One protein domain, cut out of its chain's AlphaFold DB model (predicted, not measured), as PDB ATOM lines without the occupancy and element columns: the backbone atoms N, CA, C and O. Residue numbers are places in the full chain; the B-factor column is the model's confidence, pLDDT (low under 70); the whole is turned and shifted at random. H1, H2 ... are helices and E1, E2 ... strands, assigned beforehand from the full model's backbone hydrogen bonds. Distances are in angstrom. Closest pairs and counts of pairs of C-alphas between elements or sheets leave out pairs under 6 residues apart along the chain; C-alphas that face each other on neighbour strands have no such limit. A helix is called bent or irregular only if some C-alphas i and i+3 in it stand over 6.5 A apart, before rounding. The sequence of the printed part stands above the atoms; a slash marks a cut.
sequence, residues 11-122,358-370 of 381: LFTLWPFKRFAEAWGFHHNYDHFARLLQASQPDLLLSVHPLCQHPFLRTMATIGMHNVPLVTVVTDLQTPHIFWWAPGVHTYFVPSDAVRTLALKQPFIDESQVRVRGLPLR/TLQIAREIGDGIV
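What this domain is: This is residues 11 to 122 and 358 to 370 of the 381 residues of a protein of Vitrella brassicaformis (UniProt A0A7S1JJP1). A small, twisted sheet of four parallel strands has helices over both faces, H2 and H3 over one and H4 over the other. A long bent helix, H1, packs on H2 with both of its arms and is not on the sheet. The printed part has 125 residues with four named helices and four named strands, in the order H1 E1 H2 E2 E3 H3 E4 H4; the sheet runs E1 E2 E3 E4, and the class is mixed, helices and strands. The whole is compact, with a radius of gyration of the C-alphas of 14.3 A and spans of 37 by 36 by 27 A.

Where its parts are: H1, residues 15 to 40, begins at C-alpha 15 (-24.618, -51.654, 12.278). By its hydrogen bonds it was assigned as one helix, but it is bent: C-alphas 28 and 31 are 7.9 A apart. Its arms are H1a, residues 15 to 28, 19.9 A long, and H1b, residues 31 to 40, 14.1 A long. E1 is residues 45 to 47, H2 residues 53 to 62 with 14.5 A, E2 residues 70 to 73 with 10.2 A, E3 residues 91 to 94, H3 residues 97 to 103 and E4 residues 114 to 116. H4, residues 358 to 370, is 16.4 A long and ends at C-alpha 370 (6.310, -39.648, 10.072).

How they stand to each other: E1 and E2 are parallel at 30 degrees, with N 47 and O 71 2.8 A apart, within hydrogen-bond range. E2 and E3 are parallel at 5 degrees, with N 93 and O 72 at 2.8 A. E3 and E4 are parallel at 30 degrees, with N 115 and O 92 at 2.8 A. E1, H2, E2 and E3, H3, E4 are strand-helix-strand units, two parallel neighbour strands with a helix between, each with a right-handed crossover. H2 and H3 lie on the same face, at heights over the sheet of 10.4 A and 8.4 A; H4 lies on the opposite face at 9.6 A. H1a touches H2 with residues 22 to 26 alone, closest at the C-alphas of Phe 26 and Pro 55, 4.4 A. H1b touches H2, about perpendicular at 76 degrees, closest at the C-alphas of Ala 34 and Thr 59, 6.2 A. Every O i to N i+4 pair is within hydrogen-bond range in H1a, H1b, H2 and H3; in H4 it is 8 of 9.

The domain as a whole: The two C-alphas farthest apart, those of Leu 11 and Asp 367, are 39.8 A apart. Residues 123 to 357 are not printed, and C-alphas 122 and 358 are 7.7 A apart across this cut. The link from E2 to E3, 17 residues, is long. The mean pLDDT of the printed part is 93.2; residues 11 to 13 are under 70.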
ATOM      1  N   LEU A  11     -30.385 -43.944   9.705       65.19
ATOM      2  CA  LEU A  11     -30.432 -45.369   9.378       65.19
ATOM      3  C   LEU A  11     -29.021 -45.974   9.353       65.19
ATOM      4  O   LEU A  11     -28.816 -47.082   9.841       65.19
ATOM      5  N   PHE A  12     -28.027 -45.219   8.874       65.19
ATOM      6  CA  PHE A  12     -26.621 -45.627   8.857       65.19
ATOM      7  C   PHE A  12     -25.969 -45.728  10.242       65.19
ATOM      8  O   PHE A  12     -24.888 -46.308  10.346       65.19
ATOM      9  N   THR A  13     -26.609 -45.241  11.313       65.44
ATOM     10  CA  THR A  13     -26.122 -45.504  12.678       65.44
ATOM     11  C   THR A  13     -26.382 -46.941  13.132       65.44
ATOM     12  O   THR A  13     -25.760 -47.400  14.087       65.44
ATOM     13  N   LEU A  14     -27.262 -47.678  12.444       75.00
ATOM     14  CA  LEU A  14     -27.462 -49.108  12.670       75.00
ATOM     15  C   LEU A  14     -26.350 -49.916  11.989       75.00
ATOM     16  O   LEU A  14     -26.035 -49.708  10.815       75.00
ATOM     17  N   TRP A  15     -25.793 -50.890  12.710       72.06
ATOM     18  CA  TRP A  15     -24.618 -51.654  12.278       72.06
ATOM     19  C   TRP A  15     -24.729 -52.278  10.866       72.06
ATOM     20  O   TRP A  15     -23.790 -52.100  10.084       72.06
ATOM     21  N   PRO A  16     -25.851 -52.917  10.460       78.06
ATOM     22  CA  PRO A  16     -25.971 -53.485   9.111       78.06
ATOM     23  C   PRO A  16     -25.896 -52.428   8.001       78.06
ATOM     24  O   PRO A  16     -25.255 -52.631   6.970       78.06
ATOM     25  N   PHE A  17     -26.503 -51.263   8.227       81.38
ATOM     26  CA  PHE A  17     -26.523 -50.170   7.260       81.38
ATOM     27  C   PHE A  17     -25.182 -49.436   7.207       81.38
ATOM     28  O   PHE A  17     -24.744 -49.070   6.115       81.38
ATOM     29  N   LYS A  18     -24.481 -49.294   8.345       83.38
ATOM     30  CA  LYS A  18     -23.089 -48.816   8.375       83.38
ATOM     31  C   LYS A  18     -22.211 -49.678   7.471       83.38
ATOM     32  O   LYS A  18     -21.536 -49.153   6.591       83.38
ATOM     33  N   ARG A  19     -22.266 -51.005   7.647       83.88
ATOM     34  CA  ARG A  19     -21.487 -51.967   6.851       83.88
ATOM     35  C   ARG A  19     -21.802 -51.886   5.363       83.88
ATOM     36  O   ARG A  19     -20.883 -51.922   4.547       83.88
ATOM     37  N   PHE A  20     -23.079 -51.742   5.015       87.31
ATOM     38  CA  PHE A  20     -23.493 -51.537   3.631       87.31
ATOM     39  C   PHE A  20     -22.912 -50.243   3.049       87.31
ATOM     40  O   PHE A  20     -22.294 -50.282   1.988       87.31
ATOM     41  N   ALA A  21     -23.048 -49.115   3.750       85.69
ATOM     42  CA  ALA A  21     -22.525 -47.826   3.299       85.69
ATOM     43  C   ALA A  21     -20.997 -47.836   3.144       85.69
ATOM     44  O   ALA A  21     -20.469 -47.305   2.172       85.69
ATOM     45  N   GLU A  22     -20.287 -48.487   4.062       88.00
ATOM     46  CA  GLU A  22     -18.837 -48.676   4.002       88.00
ATOM     47  C   GLU A  22     -18.399 -49.536   2.812       88.00
ATOM     48  O   GLU A  22     -17.416 -49.221   2.139       88.00
ATOM     49  N   ALA A  23     -19.128 -50.622   2.539       89.00
ATOM     50  CA  ALA A  23     -18.882 -51.464   1.378       89.00
ATOM     51  C   ALA A  23     -19.184 -50.711   0.080       89.00
ATOM     52  O   ALA A  23     -18.368 -50.738  -0.836       89.00
ATOM     53  N   TRP A  24     -20.316 -50.014   0.007       90.19
ATOM     54  CA  TRP A  24     -20.687 -49.203  -1.147       90.19
ATOM     55  C   TRP A  24     -19.668 -48.085  -1.399       90.19
ATOM     56  O   TRP A  24     -19.175 -47.945  -2.515       90.19
ATOM     57  N   GLY A  25     -19.276 -47.358  -0.349       88.25
ATOM     58  CA  GLY A  25     -18.271 -46.301  -0.415       88.25
ATOM     59  C   GLY A  25     -16.910 -46.810  -0.888       88.25
ATOM     60  O   GLY A  25     -16.262 -46.135  -1.682       88.25
ATOM     61  N   PHE A  26     -16.500 -48.013  -0.472       90.38
ATOM     62  CA  PHE A  26     -15.309 -48.667  -1.015       90.38
ATOM     63  C   PHE A  26     -15.453 -48.955  -2.515       90.38
ATOM     64  O   PHE A  26     -14.650 -48.455  -3.291       90.38
ATOM     65  N   HIS A  27     -16.481 -49.698  -2.939       92.06
ATOM     66  CA  HIS A  27     -16.615 -50.098  -4.346       92.06
ATOM     67  C   HIS A  27     -16.762 -48.896  -5.286       92.06
ATOM     68  O   HIS A  27     -16.165 -48.880  -6.354       92.06
ATOM     69  N   HIS A  28     -17.521 -47.874  -4.883       92.75
ATOM     70  CA  HIS A  28     -17.756 -46.698  -5.718       92.75
ATOM     71  C   HIS A  28     -16.507 -45.822  -5.889       92.75
ATOM     72  O   HIS A  28     -16.349 -45.178  -6.923       92.75
ATOM     73  N   ASN A  29     -15.617 -45.791  -4.890       92.69
ATOM     74  CA  ASN A  29     -14.436 -44.924  -4.906       92.69
ATOM     75  C   ASN A  29     -13.116 -45.676  -5.133       92.69
ATOM     76  O   ASN A  29     -12.077 -45.024  -5.228       92.69
ATOM     77  N   TYR A  30     -13.135 -47.012  -5.225       95.50
ATOM     78  CA  TYR A  30     -11.933 -47.849  -5.274       95.50
ATOM     79  C   TYR A  30     -10.960 -47.405  -6.366       95.50
ATOM     80  O   TYR A  30      -9.833 -47.040  -6.044       95.50
ATOM     81  N   ASP A  31     -11.400 -47.342  -7.626       95.31
ATOM     82  CA  ASP A  31     -10.521 -46.995  -8.751       95.31
ATOM     83  C   ASP A  31      -9.909 -45.600  -8.606       95.31
ATOM     84  O   ASP A  31      -8.756 -45.365  -8.965       95.31
ATOM     85  N   HIS A  32     -10.685 -44.647  -8.082       95.75
ATOM     86  CA  HIS A  32     -10.206 -43.289  -7.866       95.75
ATOM     87  C   HIS A  32      -9.170 -43.239  -6.737       95.75
ATOM     88  O   HIS A  32      -8.095 -42.670  -6.926       95.75
ATOM     89  N   PHE A  33      -9.456 -43.867  -5.595       95.31
ATOM     90  CA  PHE A  33      -8.538 -43.904  -4.458       95.31
ATOM     91  C   PHE A  33      -7.283 -44.722  -4.757       95.31
ATOM     92  O   PHE A  33      -6.197 -44.286  -4.393       95.31
ATOM     93  N   ALA A  34      -7.395 -45.849  -5.462       96.62
ATOM     94  CA  ALA A  34      -6.253 -46.664  -5.859       96.62
ATOM     95  C   ALA A  34      -5.303 -45.871  -6.762       96.62
ATOM     96  O   ALA A  34      -4.116 -45.781  -6.458       96.62
ATOM     97  N   ARG A  35      -5.834 -45.205  -7.801       97.12
ATOM     98  CA  ARG A  35      -5.032 -44.326  -8.668       97.12
ATOM     99  C   ARG A  35      -4.379 -43.187  -7.891       97.12
ATOM    100  O   ARG A  35      -3.207 -42.909  -8.117       97.12
ATOM    101  N   LEU A  36      -5.121 -42.540  -6.987       95.88
ATOM    102  CA  LEU A  36      -4.592 -41.443  -6.177       95.88
ATOM    103  C   LEU A  36      -3.428 -41.916  -5.299       95.88
ATOM    104  O   LEU A  36      -2.366 -41.307  -5.342       95.88
ATOM    105  N   LEU A  37      -3.611 -43.013  -4.560       96.00
ATOM    106  CA  LEU A  37      -2.598 -43.579  -3.665       96.00
ATOM    107  C   LEU A  37      -1.361 -44.058  -4.424       96.00
ATOM    108  O   LEU A  37      -0.240 -43.797  -4.000       96.00
ATOM    109  N   GLN A  38      -1.560 -44.725  -5.562       95.25
ATOM    110  CA  GLN A  38      -0.460 -45.197  -6.396       95.25
ATOM    111  C   GLN A  38       0.344 -44.039  -6.985       95.25
ATOM    112  O   GLN A  38       1.568 -44.122  -7.010       95.25
ATOM    113  N   ALA A  39      -0.327 -42.968  -7.420       96.62
ATOM    114  CA  ALA A  39       0.327 -41.796  -7.986       96.62
ATOM    115  C   ALA A  39       1.043 -40.944  -6.929       96.62
ATOM    116  O   ALA A  39       2.108 -40.405  -7.217       96.62
ATOM    117  N   SER A  40       0.469 -40.797  -5.730       95.75
ATOM    118  CA  SER A  40       1.043 -39.937  -4.691       95.75
ATOM    119  C   SER A  40       2.045 -40.635  -3.777       95.75
ATOM    120  O   SER A  40       2.836 -39.923  -3.169       95.75
ATOM    121  N   GLN A  41       2.009 -41.972  -3.662       94.12
ATOM    122  CA  GLN A  41       2.845 -42.767  -2.743       94.12
ATOM    123  C   GLN A  41       3.006 -42.091  -1.364       94.12
ATOM    124  O   GLN A  41       4.122 -41.745  -0.980       94.12
ATOM    125  N   PRO A  42       1.905 -41.812  -0.635       93.62
ATOM    126  CA  PRO A  42       1.981 -40.967   0.545       93.62
ATOM    127  C   PRO A  42       2.632 -41.707   1.717       93.62
ATOM    128  O   PRO A  42       2.274 -42.847   2.005       93.62
ATOM    129  N   ASP A  43       3.491 -41.008   2.460       92.44
ATOM    130  CA  ASP A  43       4.036 -41.501   3.734       92.44
ATOM    131  C   ASP A  43       2.967 -41.553   4.840       92.44
ATOM    132  O   ASP A  43       3.116 -42.262   5.831       92.44
ATOM    133  N   LEU A  44       1.881 -40.785   4.687       94.56
ATOM    134  CA  LEU A  44       0.767 -40.703   5.630       94.56
ATOM    135  C   LEU A  44      -0.509 -40.214   4.940       94.56
ATOM    136  O   LEU A  44      -0.476 -39.311   4.100       94.56
ATOM    137  N   LEU A  45      -1.658 -40.748   5.359       95.38
ATOM    138  CA  LEU A  45      -2.971 -40.217   4.997       95.38
ATOM    139  C   LEU A  45      -3.595 -39.468   6.170       95.38
ATOM    140  O   LEU A  45      -3.686 -39.996   7.276       95.38
ATOM    141  N   LEU A  46      -4.096 -38.262   5.910       96.94
ATOM    142  CA  LEU A  46      -4.847 -37.465   6.873       96.94
ATOM    143  C   LEU A  46      -6.310 -37.353   6.434       96.94
ATOM    144  O   LEU A  46      -6.624 -36.702   5.440       96.94
ATOM    145  N   SER A  47      -7.215 -37.961   7.198       97.38
ATOM    146  CA  SER A  47      -8.657 -37.836   7.001       97.38
ATOM    147  C   SER A  47      -9.241 -36.747   7.897       97.38
ATOM    148  O   SER A  47      -9.108 -36.794   9.118       97.38
ATOM    149  N   VAL A  48      -9.954 -35.801   7.286       96.81
ATOM    150  CA  VAL A  48     -10.762 -34.770   7.967       96.81
ATOM    151  C   VAL A  48     -12.249 -34.902   7.624       96.81
ATOM    152  O   VAL A  48     -13.010 -33.945   7.740       96.81
ATOM    153  N   HIS A  49     -12.673 -36.076   7.147       94.56
ATOM    154  CA  HIS A  49     -14.041 -36.315   6.694       94.56
ATOM    155  C   HIS A  49     -14.541 -37.686   7.179       94.56
ATOM    156  O   HIS A  49     -13.789 -38.655   7.082       94.56
ATOM    157  N   PRO A  50     -15.796 -37.820   7.651       92.62
ATOM    158  CA  PRO A  50     -16.290 -39.066   8.244       92.62
ATOM    159  C   PRO A  50     -16.463 -40.218   7.248       92.62
ATOM    160  O   PRO A  50     -16.628 -41.345   7.670       92.62
ATOM    161  N   LEU A  51     -16.484 -39.976   5.935       91.12
ATOM    162  CA  LEU A  51     -16.670 -41.036   4.922       91.12
ATOM    163  C   LEU A  51     -15.366 -41.549   4.298       91.12
ATOM    164  O   LEU A  51     -15.411 -42.282   3.315       91.12
ATOM    165  N   CYS A  52     -14.207 -41.158   4.823       92.75
ATOM    166  CA  CYS A  52     -12.921 -41.467   4.195       92.75
ATOM    167  C   CYS A  52     -12.188 -42.641   4.865       92.75
ATOM    168  O   CYS A  52     -11.330 -43.255   4.251       92.75
ATOM    169  N   GLN A  53     -12.547 -43.023   6.084       94.81
ATOM    170  CA  GLN A  53     -11.782 -43.940   6.921       94.81
ATOM    171  C   GLN A  53     -11.793 -45.347   6.330       94.81
ATOM    172  O   GLN A  53     -10.783 -45.828   5.820       94.81
ATOM    173  N   HIS A  54     -12.961 -45.989   6.341       94.50
ATOM    174  CA  HIS A  54     -13.095 -47.356   5.853       94.50
ATOM    175  C   HIS A  54     -12.738 -47.502   4.359       94.50
ATOM    176  O   HIS A  54     -12.009 -48.441   4.030       94.50
ATOM    177  N   PRO A  55     -13.188 -46.620   3.436       94.69
ATOM    178  CA  PRO A  55     -12.813 -46.739   2.029       94.69
ATOM    179  C   PRO A  55     -11.302 -46.668   1.784       94.69
ATOM    180  O   PRO A  55     -10.787 -47.529   1.076       94.69
ATOM    181  N   PHE A  56     -10.576 -45.720   2.394       95.56
ATOM    182  CA  PHE A  56      -9.123 -45.639   2.214       95.56
ATOM    183  C   PHE A  56      -8.397 -46.833   2.834       95.56
ATOM    184  O   PHE A  56      -7.547 -47.417   2.169       95.56
ATOM    185  N   LEU A  57      -8.762 -47.252   4.054       95.94
ATOM    186  CA  LEU A  57      -8.157 -48.426   4.701       95.94
ATOM    187  C   LEU A  57      -8.304 -49.685   3.847       95.94
ATOM    188  O   LEU A  57      -7.340 -50.422   3.643       95.94
ATOM    189  N   ARG A  58      -9.504 -49.914   3.302       95.88
ATOM    190  CA  ARG A  58      -9.763 -51.090   2.471       95.88
ATOM    191  C   ARG A  58      -9.031 -51.016   1.134       95.88
ATOM    192  O   ARG A  58      -8.447 -52.014   0.728       95.88
ATOM    193  N   THR A  59      -9.000 -49.849   0.486       96.44
ATOM    194  CA  THR A  59      -8.231 -49.659  -0.752       96.44
ATOM    195  C   THR A  59      -6.741 -49.888  -0.526       96.44
ATOM    196  O   THR A  59      -6.150 -50.662  -1.273       96.44
ATOM    197  N   MET A  60      -6.150 -49.303   0.525       95.94
ATOM    198  CA  MET A  60      -4.740 -49.512   0.884       95.94
ATOM    199  C   MET A  60      -4.419 -50.989   1.116       95.94
ATOM    200  O   MET A  60      -3.420 -51.482   0.599       95.94
ATOM    201  N   ALA A  61      -5.288 -51.715   1.827       95.69
ATOM    202  CA  ALA A  61      -5.126 -53.152   2.022       95.69
ATOM    203  C   ALA A  61      -5.150 -53.926   0.690       95.69
ATOM    204  O   ALA A  61      -4.327 -54.815   0.489       95.69
ATOM    205  N   THR A  62      -6.045 -53.570  -0.240       96.38
ATOM    206  CA  THR A  62      -6.155 -54.230  -1.552       96.38
ATOM    207  C   THR A  62      -4.949 -53.977  -2.460       96.38
ATOM    208  O   THR A  62      -4.567 -54.871  -3.207       96.38
ATOM    209  N   ILE A  63      -4.339 -52.788  -2.408       96.31
ATOM    210  CA  ILE A  63      -3.210 -52.424  -3.286       96.31
ATOM    211  C   ILE A  63      -1.832 -52.603  -2.627       96.31
ATOM    212  O   ILE A  63      -0.832 -52.142  -3.172       96.31
ATOM    213  N   GLY A  64      -1.762 -53.246  -1.456       94.50
ATOM    214  CA  GLY A  64      -0.497 -53.530  -0.768       94.50
ATOM    215  C   GLY A  64       0.119 -52.351   0.000       94.50
ATOM    216  O   GLY A  64       1.269 -52.436   0.409       94.50
ATOM    217  N   MET A  65      -0.635 -51.278   0.255       94.19
ATOM    218  CA  MET A  65      -0.188 -50.072   0.979       94.19
ATOM    219  C   MET A  65      -0.666 -50.034   2.442       94.19
ATOM    220  O   MET A  65      -0.842 -48.967   3.022       94.19
ATOM    221  N   HIS A  66      -0.892 -51.194   3.063       90.81
ATOM    222  CA  HIS A  66      -1.426 -51.307   4.430       90.81
ATOM    223  C   HIS A  66      -0.495 -50.755   5.527       90.81
ATOM    224  O   HIS A  66      -0.957 -50.520   6.638       90.81
ATOM    225  N   ASN A  67       0.787 -50.538   5.220       90.00
ATOM    226  CA  ASN A  67       1.763 -49.955   6.148       90.00
ATOM    227  C   ASN A  67       1.689 -48.423   6.223       90.00
ATOM    228  O   ASN A  67       2.280 -47.840   7.129       90.00
ATOM    229  N   VAL A  68       0.986 -47.762   5.295       94.00
ATOM    230  CA  VAL A  68       0.818 -46.306   5.330       94.00
ATOM    231  C   VAL A  68      -0.151 -45.943   6.464       94.00
ATOM    232  O   VAL A  68      -1.312 -46.369   6.432       94.00
ATOM    233  N   PRO A  69       0.270 -45.154   7.469       95.56
ATOM    234  CA  PRO A  69      -0.595 -44.783   8.578       95.56
ATOM    235  C   PRO A  69      -1.733 -43.874   8.106       95.56
ATOM    236  O   PRO A  69      -1.519 -42.819   7.504       95.56
ATOM    237  N   LEU A  70      -2.967 -44.255   8.444       97.19
ATOM    238  CA  LEU A  70      -4.124 -43.370   8.347       97.19
ATOM    239  C   LEU A  70      -4.345 -42.656   9.681       97.19
ATOM    240  O   LEU A  70      -4.680 -43.285  10.684       97.19
ATOM    241  N   VAL A  71      -4.237 -41.334   9.674       98.00
ATOM    242  CA  VAL A  71      -4.581 -40.449  10.788       98.00
ATOM    243  C   VAL A  71      -5.932 -39.796  10.522       98.00
ATOM    244  O   VAL A  71      -6.216 -39.359   9.410       98.00
ATOM    245  N   THR A  72      -6.777 -39.704  11.544       98.44
ATOM    246  CA  THR A  72      -8.098 -39.072  11.456       98.44
ATOM    247  C   THR A  72      -8.192 -37.888  12.408       98.44
ATOM    248  O   THR A  72      -7.941 -38.036  13.598       98.44
ATOM    249  N   VAL A  73      -8.607 -36.727  11.903       98.50
ATOM    250  CA  VAL A  73      -8.985 -35.565  12.716       98.50
ATOM    251  C   VAL A  73     -10.500 -35.429  12.678       98.50
ATOM    252  O   VAL A  73     -11.079 -35.089  11.647       98.50
ATOM    253  N   VAL A  74     -11.141 -35.706  13.811       98.00
ATOM    254  CA  VAL A  74     -12.597 -35.642  13.948       98.00
ATOM    255  C   VAL A  74     -13.032 -34.183  14.032       98.00
ATOM    256  O   VAL A  74     -12.566 -33.439  14.893       98.00
ATOM    257  N   THR A  75     -13.941 -33.771  13.147       96.19
ATOM    258  CA  THR A  75     -14.422 -32.380  13.102       96.19
ATOM    259  C   THR A  75     -15.737 -32.149  13.843       96.19
ATOM    260  O   THR A  75     -16.158 -31.004  13.977       96.19
ATOM    261  N   ASP A  76     -16.386 -33.204  14.329       95.12
ATOM    262  CA  ASP A  76     -17.627 -33.110  15.101       95.12
ATOM    263  C   ASP A  76     -17.280 -32.843  16.572       95.12
ATOM    264  O   ASP A  76     -16.516 -33.594  17.177       95.12
ATOM    265  N   LEU A  77     -17.821 -31.774  17.158       94.81
ATOM    266  CA  LEU A  77     -17.316 -31.219  18.420       94.81
ATOM    267  C   LEU A  77     -17.716 -32.013  19.669       94.81
ATOM    268  O   LEU A  77     -16.965 -32.024  20.647       94.81
ATOM    269  N   GLN A  78     -18.885 -32.663  19.658       93.25
ATOM    270  CA  GLN A  78     -19.388 -33.380  20.835       93.25
ATOM    271  C   GLN A  78     -20.013 -34.739  20.524       93.25
ATOM    272  O   GLN A  78     -19.557 -35.731  21.086       93.25
ATOM    273  N   THR A  79     -21.020 -34.822  19.647       91.44
ATOM    274  CA  THR A  79     -21.599 -36.123  19.255       91.44
ATOM    275  C   THR A  79     -21.228 -36.458  17.804       91.44
ATOM    276  O   THR A  79     -21.929 -36.026  16.884       91.44
ATOM    277  N   PRO A  80     -20.124 -37.189  17.582       92.19
ATOM    278  CA  PRO A  80     -19.601 -37.483  16.261       92.19
ATOM    279  C   PRO A  80     -20.413 -38.557  15.547       92.19
ATOM    280  O   PRO A  80     -20.986 -39.455  16.173       92.19
ATOM    281  N   HIS A  81     -20.410 -38.508  14.219       90.44
ATOM    282  CA  HIS A  81     -20.988 -39.579  13.420       90.44
ATOM    283  C   HIS A  81     -20.199 -40.897  13.540       90.44
ATOM    284  O   HIS A  81     -18.972 -40.905  13.593       90.44
ATOM    285  N   ILE A  82     -20.892 -42.041  13.487       90.19
ATOM    286  CA  ILE A  82     -20.277 -43.374  13.636       90.19
ATOM    287  C   ILE A  82     -19.257 -43.714  12.533       90.19
ATOM    288  O   ILE A  82     -18.412 -44.588  12.714       90.19
ATOM    289  N   PHE A  83     -19.324 -43.039  11.382       92.56
ATOM    290  CA  PHE A  83     -18.391 -43.266  10.272       92.56
ATOM    291  C   PHE A  83     -16.981 -42.721  10.528       92.56
ATOM    292  O   PHE A  83     -16.042 -43.172   9.879       92.56
ATOM    293  N   TRP A  84     -16.798 -41.851  11.529       95.88
ATOM    294  CA  TRP A  84     -15.457 -41.470  11.973       95.88
ATOM    295  C   TRP A  84     -14.635 -42.667  12.460       95.88
ATOM    296  O   TRP A  84     -13.412 -42.593  12.430       95.88
ATOM    297  N   TRP A  85     -15.278 -43.757  12.886       95.62
ATOM    298  CA  TRP A  85     -14.621 -44.900  13.516       95.62
ATOM    299  C   TRP A  85     -14.454 -46.076  12.551       95.62
ATOM    300  O   TRP A  85     -15.438 -46.639  12.049       95.62
ATOM    301  N   ALA A  86     -13.205 -46.499  12.358       95.12
ATOM    302  CA  ALA A  86     -12.858 -47.691  11.593       95.12
ATOM    303  C   ALA A  86     -11.673 -48.452  12.222       95.12
ATOM    304  O   ALA A  86     -10.727 -47.824  12.709       95.12
ATOM    305  N   PRO A  87     -11.686 -49.798  12.204       94.56
ATOM    306  CA  PRO A  87     -10.526 -50.584  12.614       94.56
ATOM    307  C   PRO A  87      -9.358 -50.335  11.649       94.56
ATOM    308  O   PRO A  87      -9.560 -50.347  10.437       94.56
ATOM    309  N   GLY A  88      -8.151 -50.116  12.179       94.19
ATOM    310  CA  GLY A  88      -6.933 -49.879  11.387       94.19
ATOM    311  C   GLY A  88      -6.518 -48.411  11.223       94.19
ATOM    312  O   GLY A  88      -5.464 -48.145  10.655       94.19
ATOM    313  N   VAL A  89      -7.291 -47.444  11.733       97.25
ATOM    314  CA  VAL A  89      -6.807 -46.054  11.864       97.25
ATOM    315  C   VAL A  89      -5.649 -46.021  12.863       97.25
ATOM    316  O   VAL A  89      -5.783 -46.538  13.962       97.25
ATOM    317  N   HIS A  90      -4.531 -45.388  12.513       96.88
ATOM    318  CA  HIS A  90      -3.350 -45.289  13.376       96.88
ATOM    319  C   HIS A  90      -3.594 -44.367  14.578       96.88
ATOM    320  O   HIS A  90      -3.322 -44.723  15.723       96.88
ATOM    321  N   THR A  91      -4.125 -43.165  14.334       97.69
ATOM    322  CA  THR A  91      -4.372 -42.166  15.386       97.69
ATOM    323  C   THR A  91      -5.625 -41.351  15.099       97.69
ATOM    324  O   THR A  91      -5.865 -40.932  13.965       97.69
ATOM    325  N   TYR A  92      -6.391 -41.091  16.152       98.56
ATOM    326  CA  TYR A  92      -7.547 -40.210  16.182       98.56
ATOM    327  C   TYR A  92      -7.219 -38.943  16.967       98.56
ATOM    328  O   TYR A  92      -7.070 -38.980  18.188       98.56
ATOM    329  N   PHE A  93      -7.179 -37.806  16.284       98.56
ATOM    330  CA  PHE A  93      -7.226 -36.498  16.921       98.56
ATOM    331  C   PHE A  93      -8.682 -36.082  17.091       98.56
ATOM    332  O   PHE A  93      -9.431 -35.988  16.118       98.56
ATOM    333  N   VAL A  94      -9.091 -35.858  18.336       98.56
ATOM    334  CA  VAL A  94     -10.480 -35.546  18.687       98.56
ATOM    335  C   VAL A  94     -10.590 -34.163  19.338       98.56
ATOM    336  O   VAL A  94      -9.657 -33.725  20.027       98.56
ATOM    337  N   PRO A  95     -11.718 -33.453  19.146       97.62
ATOM    338  CA  PRO A  95     -11.840 -32.070  19.582       97.62
ATOM    339  C   PRO A  95     -12.197 -31.912  21.064       97.62
ATOM    340  O   PRO A  95     -12.046 -30.818  21.600       97.62
ATOM    341  N   SER A  96     -12.674 -32.965  21.733       96.62
ATOM    342  CA  SER A  96     -13.104 -32.899  23.133       96.62
ATOM    343  C   SER A  96     -13.052 -34.260  23.835       96.62
ATOM    344  O   SER A  96     -13.066 -35.314  23.190       96.62
ATOM    345  N   ASP A  97     -13.064 -34.241  25.170       96.38
ATOM    346  CA  ASP A  97     -13.159 -35.454  25.995       96.38
ATOM    347  C   ASP A  97     -14.483 -36.207  25.805       96.38
ATOM    348  O   ASP A  97     -14.532 -37.434  25.925       96.38
ATOM    349  N   ALA A  98     -15.559 -35.500  25.450       95.94
ATOM    350  CA  ALA A  98     -16.831 -36.126  25.098       95.94
ATOM    351  C   ALA A  98     -16.676 -37.022  23.857       95.94
ATOM    352  O   ALA A  98     -17.092 -38.182  23.868       95.94
ATOM    353  N   VAL A  99     -15.995 -36.523  22.819       97.50
ATOM    354  CA  VAL A  99     -15.692 -37.304  21.611       97.50
ATOM    355  C   VAL A  99     -14.742 -38.458  21.929       97.50
ATOM    356  O   VAL A  99     -14.985 -39.574  21.473       97.50
ATOM    357  N   ARG A 100     -13.711 -38.236  22.761       98.12
ATOM    358  CA  ARG A 100     -12.821 -39.307  23.249       98.12
ATOM    359  C   ARG A 100     -13.610 -40.428  23.920       98.12
ATOM    360  O   ARG A 100     -13.421 -41.592  23.589       98.12
ATOM    361  N   THR A 101     -14.522 -40.079  24.822       97.62
ATOM    362  CA  THR A 101     -15.358 -41.047  25.546       97.62
ATOM    363  C   THR A 101     -16.181 -41.905  24.585       97.62
ATOM    364  O   THR A 101     -16.340 -43.101  24.801       97.62
ATOM    365  N   LEU A 102     -16.695 -41.320  23.498       96.44
ATOM    366  CA  LEU A 102     -17.448 -42.050  22.473       96.44
ATOM    367  C   LEU A 102     -16.553 -42.908  21.563       96.44
ATOM    368  O   LEU A 102     -16.983 -43.985  21.145       96.44
ATOM    369  N   ALA A 103     -15.320 -42.468  21.297       97.25
ATOM    370  CA  ALA A 103     -14.318 -43.252  20.579       97.25
ATOM    371  C   ALA A 103     -13.924 -44.514  21.368       97.25
ATOM    372  O   ALA A 103     -13.939 -45.607  20.818       97.25
ATOM    373  N   LEU A 104     -13.680 -44.392  22.677       97.62
ATOM    374  CA  LEU A 104     -13.287 -45.522  23.536       97.62
ATOM    375  C   LEU A 104     -14.412 -46.537  23.795       97.62
ATOM    376  O   LEU A 104     -14.166 -47.615  24.321       97.62
ATOM    377  N   LYS A 105     -15.656 -46.229  23.404       96.56
ATOM    378  CA  LYS A 105     -16.747 -47.220  23.372       96.56
ATOM    379  C   LYS A 105     -16.651 -48.167  22.174       96.56
ATOM    380  O   LYS A 105     -17.399 -49.142  22.124       96.56
ATOM    381  N   GLN A 106     -15.806 -47.871  21.185       94.81
ATOM    382  CA  GLN A 106     -15.630 -48.743  20.030       94.81
ATOM    383  C   GLN A 106     -14.695 -49.901  20.404       94.81
ATOM    384  O   GLN A 106     -13.585 -49.649  20.864       94.81
ATOM    385  N   PRO A 107     -15.081 -51.163  20.153       94.62
ATOM    386  CA  PRO A 107     -14.328 -52.331  20.627       94.62
ATOM    387  C   PRO A 107     -12.955 -52.514  19.960       94.62
ATOM    388  O   PRO A 107     -12.192 -53.382  20.363       94.62
ATOM    389  N   PHE A 108     -12.654 -51.736  18.919       95.12
ATOM    390  CA  PHE A 108     -11.424 -51.810  18.127       95.12
ATOM    391  C   PHE A 108     -10.541 -50.560  18.257       95.12
ATOM    392  O   PHE A 108      -9.585 -50.427  17.497       95.12
ATOM    393  N   ILE A 109     -10.893 -49.614  19.138       97.50
ATOM    394  CA  ILE A 109     -10.098 -48.405  19.383       97.50
ATOM    395  C   ILE A 109      -9.404 -48.552  20.734       97.50
ATOM    396  O   ILE A 109     -10.063 -48.631  21.767       97.50
ATOM    397  N   ASP A 110      -8.077 -48.543  20.709       97.06
ATOM    398  CA  ASP A 110      -7.242 -48.500  21.902       97.06
ATOM    399  C   ASP A 110      -7.068 -47.059  22.410       97.06
ATOM    400  O   ASP A 110      -7.064 -46.087  21.644       97.06
ATOM    401  N   GLU A 111      -6.887 -46.906  23.721       97.44
ATOM    402  CA  GLU A 111      -6.685 -45.605  24.359       97.44
ATOM    403  C   GLU A 111      -5.451 -44.869  23.821       97.44
ATOM    404  O   GLU A 111      -5.479 -43.648  23.623       97.44
ATOM    405  N   SER A 112      -4.390 -45.611  23.495       96.31
ATOM    406  CA  SER A 112      -3.172 -45.068  22.898       96.31
ATOM    407  C   SER A 112      -3.396 -44.488  21.501       96.31
ATOM    408  O   SER A 112      -2.580 -43.672  21.074       96.31
ATOM    409  N   GLN A 113      -4.499 -44.809  20.818       96.88
ATOM    410  CA  GLN A 113      -4.814 -44.262  19.496       96.88
ATOM    411  C   GLN A 113      -5.534 -42.912  19.568       96.88
ATOM    412  O   GLN A 113      -5.622 -42.232  18.549       96.88
ATOM    413  N   VAL A 114      -6.054 -42.493  20.727       98.44
ATOM    414  CA  VAL A 114      -6.881 -41.280  20.834       98.44
ATOM    415  C   VAL A 114      -6.107 -40.126  21.479       98.44
ATOM    416  O   VAL A 114      -5.515 -40.255  22.552       98.44
ATOM    417  N   ARG A 115      -6.119 -38.961  20.826       97.94
ATOM    418  CA  ARG A 115      -5.446 -37.728  21.259       97.94
ATOM    419  C   ARG A 115      -6.446 -36.575  21.287       97.94
ATOM    420  O   ARG A 115      -6.921 -36.126  20.247       97.94
ATOM    421  N   VAL A 116      -6.767 -36.075  22.479       98.25
ATOM    422  CA  VAL A 116      -7.608 -34.876  22.630       98.25
ATOM    423  C   VAL A 116      -6.737 -33.654  22.395       98.25
ATOM    424  O   VAL A 116      -5.812 -33.391  23.166       98.25
ATOM    425  N   ARG A 117      -6.986 -32.938  21.297       97.38
ATOM    426  CA  ARG A 117      -6.200 -31.752  20.909       97.38
ATOM    427  C   ARG A 117      -7.044 -30.533  20.585       97.38
ATOM    428  O   ARG A 117      -6.505 -29.432  20.555       97.38
ATOM    429  N   GLY A 118      -8.345 -30.713  20.381       97.00
ATOM    430  CA  GLY A 118      -9.204 -29.658  19.862       97.00
ATOM    431  C   GLY A 118      -9.381 -29.735  18.352       97.00
ATOM    432  O   GLY A 118      -8.832 -30.609  17.681       97.00
ATOM    433  N   LEU A 119     -10.180 -28.814  17.822       97.50
ATOM    434  CA  LEU A 119     -10.387 -28.689  16.385       97.50
ATOM    435  C   LEU A 119      -9.252 -27.844  15.781       97.50
ATOM    436  O   LEU A 119      -8.996 -26.757  16.298       97.50
ATOM    437  N   PRO A 120      -8.595 -28.266  14.685       97.62
ATOM    438  CA  PRO A 120      -7.619 -27.422  14.010       97.62
ATOM    439  C   PRO A 120      -8.225 -26.093  13.550       97.62
ATOM    440  O   PRO A 120      -9.275 -26.044  12.908       97.62
ATOM    441  N   LEU A 121      -7.508 -25.013  13.834       96.38
ATOM    442  CA  LEU A 121      -7.838 -23.644  13.468       96.38
ATOM    443  C   LEU A 121      -6.793 -23.054  12.519       96.38
ATOM    444  O   LEU A 121      -5.632 -23.477  12.473       96.38
ATOM    445  N   ARG A 122      -7.185 -22.022  11.774       94.44
ATOM    446  CA  ARG A 122      -6.253 -21.209  10.976       94.44
ATOM    447  C   ARG A 122      -5.464 -20.238  11.860       94.44
ATOM    448  O   ARG A 122      -5.936 -19.837  12.919       94.44
ATOM    449  N   THR A 358      -3.954 -27.040  16.018       97.25
ATOM    450  CA  THR A 358      -3.291 -27.219  14.716       97.25
ATOM    451  C   THR A 358      -1.804 -27.508  14.860       97.25
ATOM    452  O   THR A 358      -1.287 -28.400  14.194       97.25
ATOM    453  N   LEU A 359      -1.116 -26.770  15.734       95.38
ATOM    454  CA  LEU A 359       0.322 -26.928  15.940       95.38
ATOM    455  C   LEU A 359       0.648 -28.240  16.654       95.38
ATOM    456  O   LEU A 359       1.605 -28.903  16.274       95.38
ATOM    457  N   GLN A 360      -0.138 -28.622  17.662       96.31
ATOM    458  CA  GLN A 360       0.065 -29.883  18.379       96.31
ATOM    459  C   GLN A 360      -0.180 -31.087  17.464       96.31
ATOM    460  O   GLN A 360       0.653 -31.984  17.414       96.31
ATOM    461  N   ILE A 361      -1.262 -31.065  16.678       97.19
ATOM    462  CA  ILE A 361      -1.570 -32.119  15.700       97.19
ATOM    463  C   ILE A 361      -0.456 -32.220  14.654       97.19
ATOM    464  O   ILE A 361       0.047 -33.309  14.400       97.19
ATOM    465  N   ALA A 362      -0.029 -31.093  14.075       95.31
ATOM    466  CA  ALA A 362       1.031 -31.088  13.070       95.31
ATOM    467  C   ALA A 362       2.369 -31.610  13.622       95.31
ATOM    468  O   ALA A 362       3.037 -32.379  12.938       95.31
ATOM    469  N   ARG A 363       2.741 -31.234  14.856       94.06
ATOM    470  CA  ARG A 363       3.958 -31.730  15.521       94.06
ATOM    471  C   ARG A 363       3.886 -33.221  15.812       94.06
ATOM    472  O   ARG A 363       4.828 -33.935  15.516       94.06
ATOM    473  N   GLU A 364       2.767 -33.716  16.334       94.62
ATOM    474  CA  GLU A 364       2.619 -35.149  16.614       94.62
ATOM    475  C   GLU A 364       2.632 -35.996  15.344       94.62
ATOM    476  O   GLU A 364       3.230 -37.069  15.336       94.62
ATOM    477  N   ILE A 365       2.033 -35.501  14.258       94.56
ATOM    478  CA  ILE A 365       2.125 -36.151  12.948       94.56
ATOM    479  C   ILE A 365       3.573 -36.131  12.444       94.56
ATOM    480  O   ILE A 365       4.105 -37.179  12.084       94.56
ATOM    481  N   GLY A 366       4.205 -34.956  12.425       90.88
ATOM    482  CA  GLY A 366       5.550 -34.773  11.889       90.88
ATOM    483  C   GLY A 366       6.608 -35.533  12.681       90.88
ATOM    484  O   GLY A 366       7.257 -36.416  12.132       90.88
ATOM    485  N   ASP A 367       6.747 -35.224  13.965       85.25
ATOM    486  CA  ASP A 367       7.813 -35.746  14.823       85.25
ATOM    487  C   ASP A 367       7.525 -37.189  15.265       85.25
ATOM    488  O   ASP A 367       8.437 -38.009  15.361       85.25
ATOM    489  N   GLY A 368       6.255 -37.497  15.550       79.12
ATOM    490  CA  GLY A 368       5.853 -38.739  16.212       79.12
ATOM    491  C   GLY A 368       5.439 -39.876  15.279       79.12
ATOM    492  O   GLY A 368       5.656 -41.033  15.628       79.12
ATOM    493  N   ILE A 369       4.837 -39.574  14.122       84.25
ATOM    494  CA  ILE A 369       4.298 -40.603  13.211       84.25
ATOM    495  C   ILE A 369       5.173 -40.750  11.967       84.25
ATOM    496  O   ILE A 369       5.574 -41.859  11.629       84.25
ATOM    497  N   VAL A 370       5.484 -39.641  11.294       84.06
ATOM    498  CA  VAL A 370       6.310 -39.648  10.072       84.06
ATOM    499  C   VAL A 370       7.808 -39.646  10.408       84.06
ATOM    500  O   VAL A 370       8.622 -40.118   9.619       84.06
TER     501      VAL A 370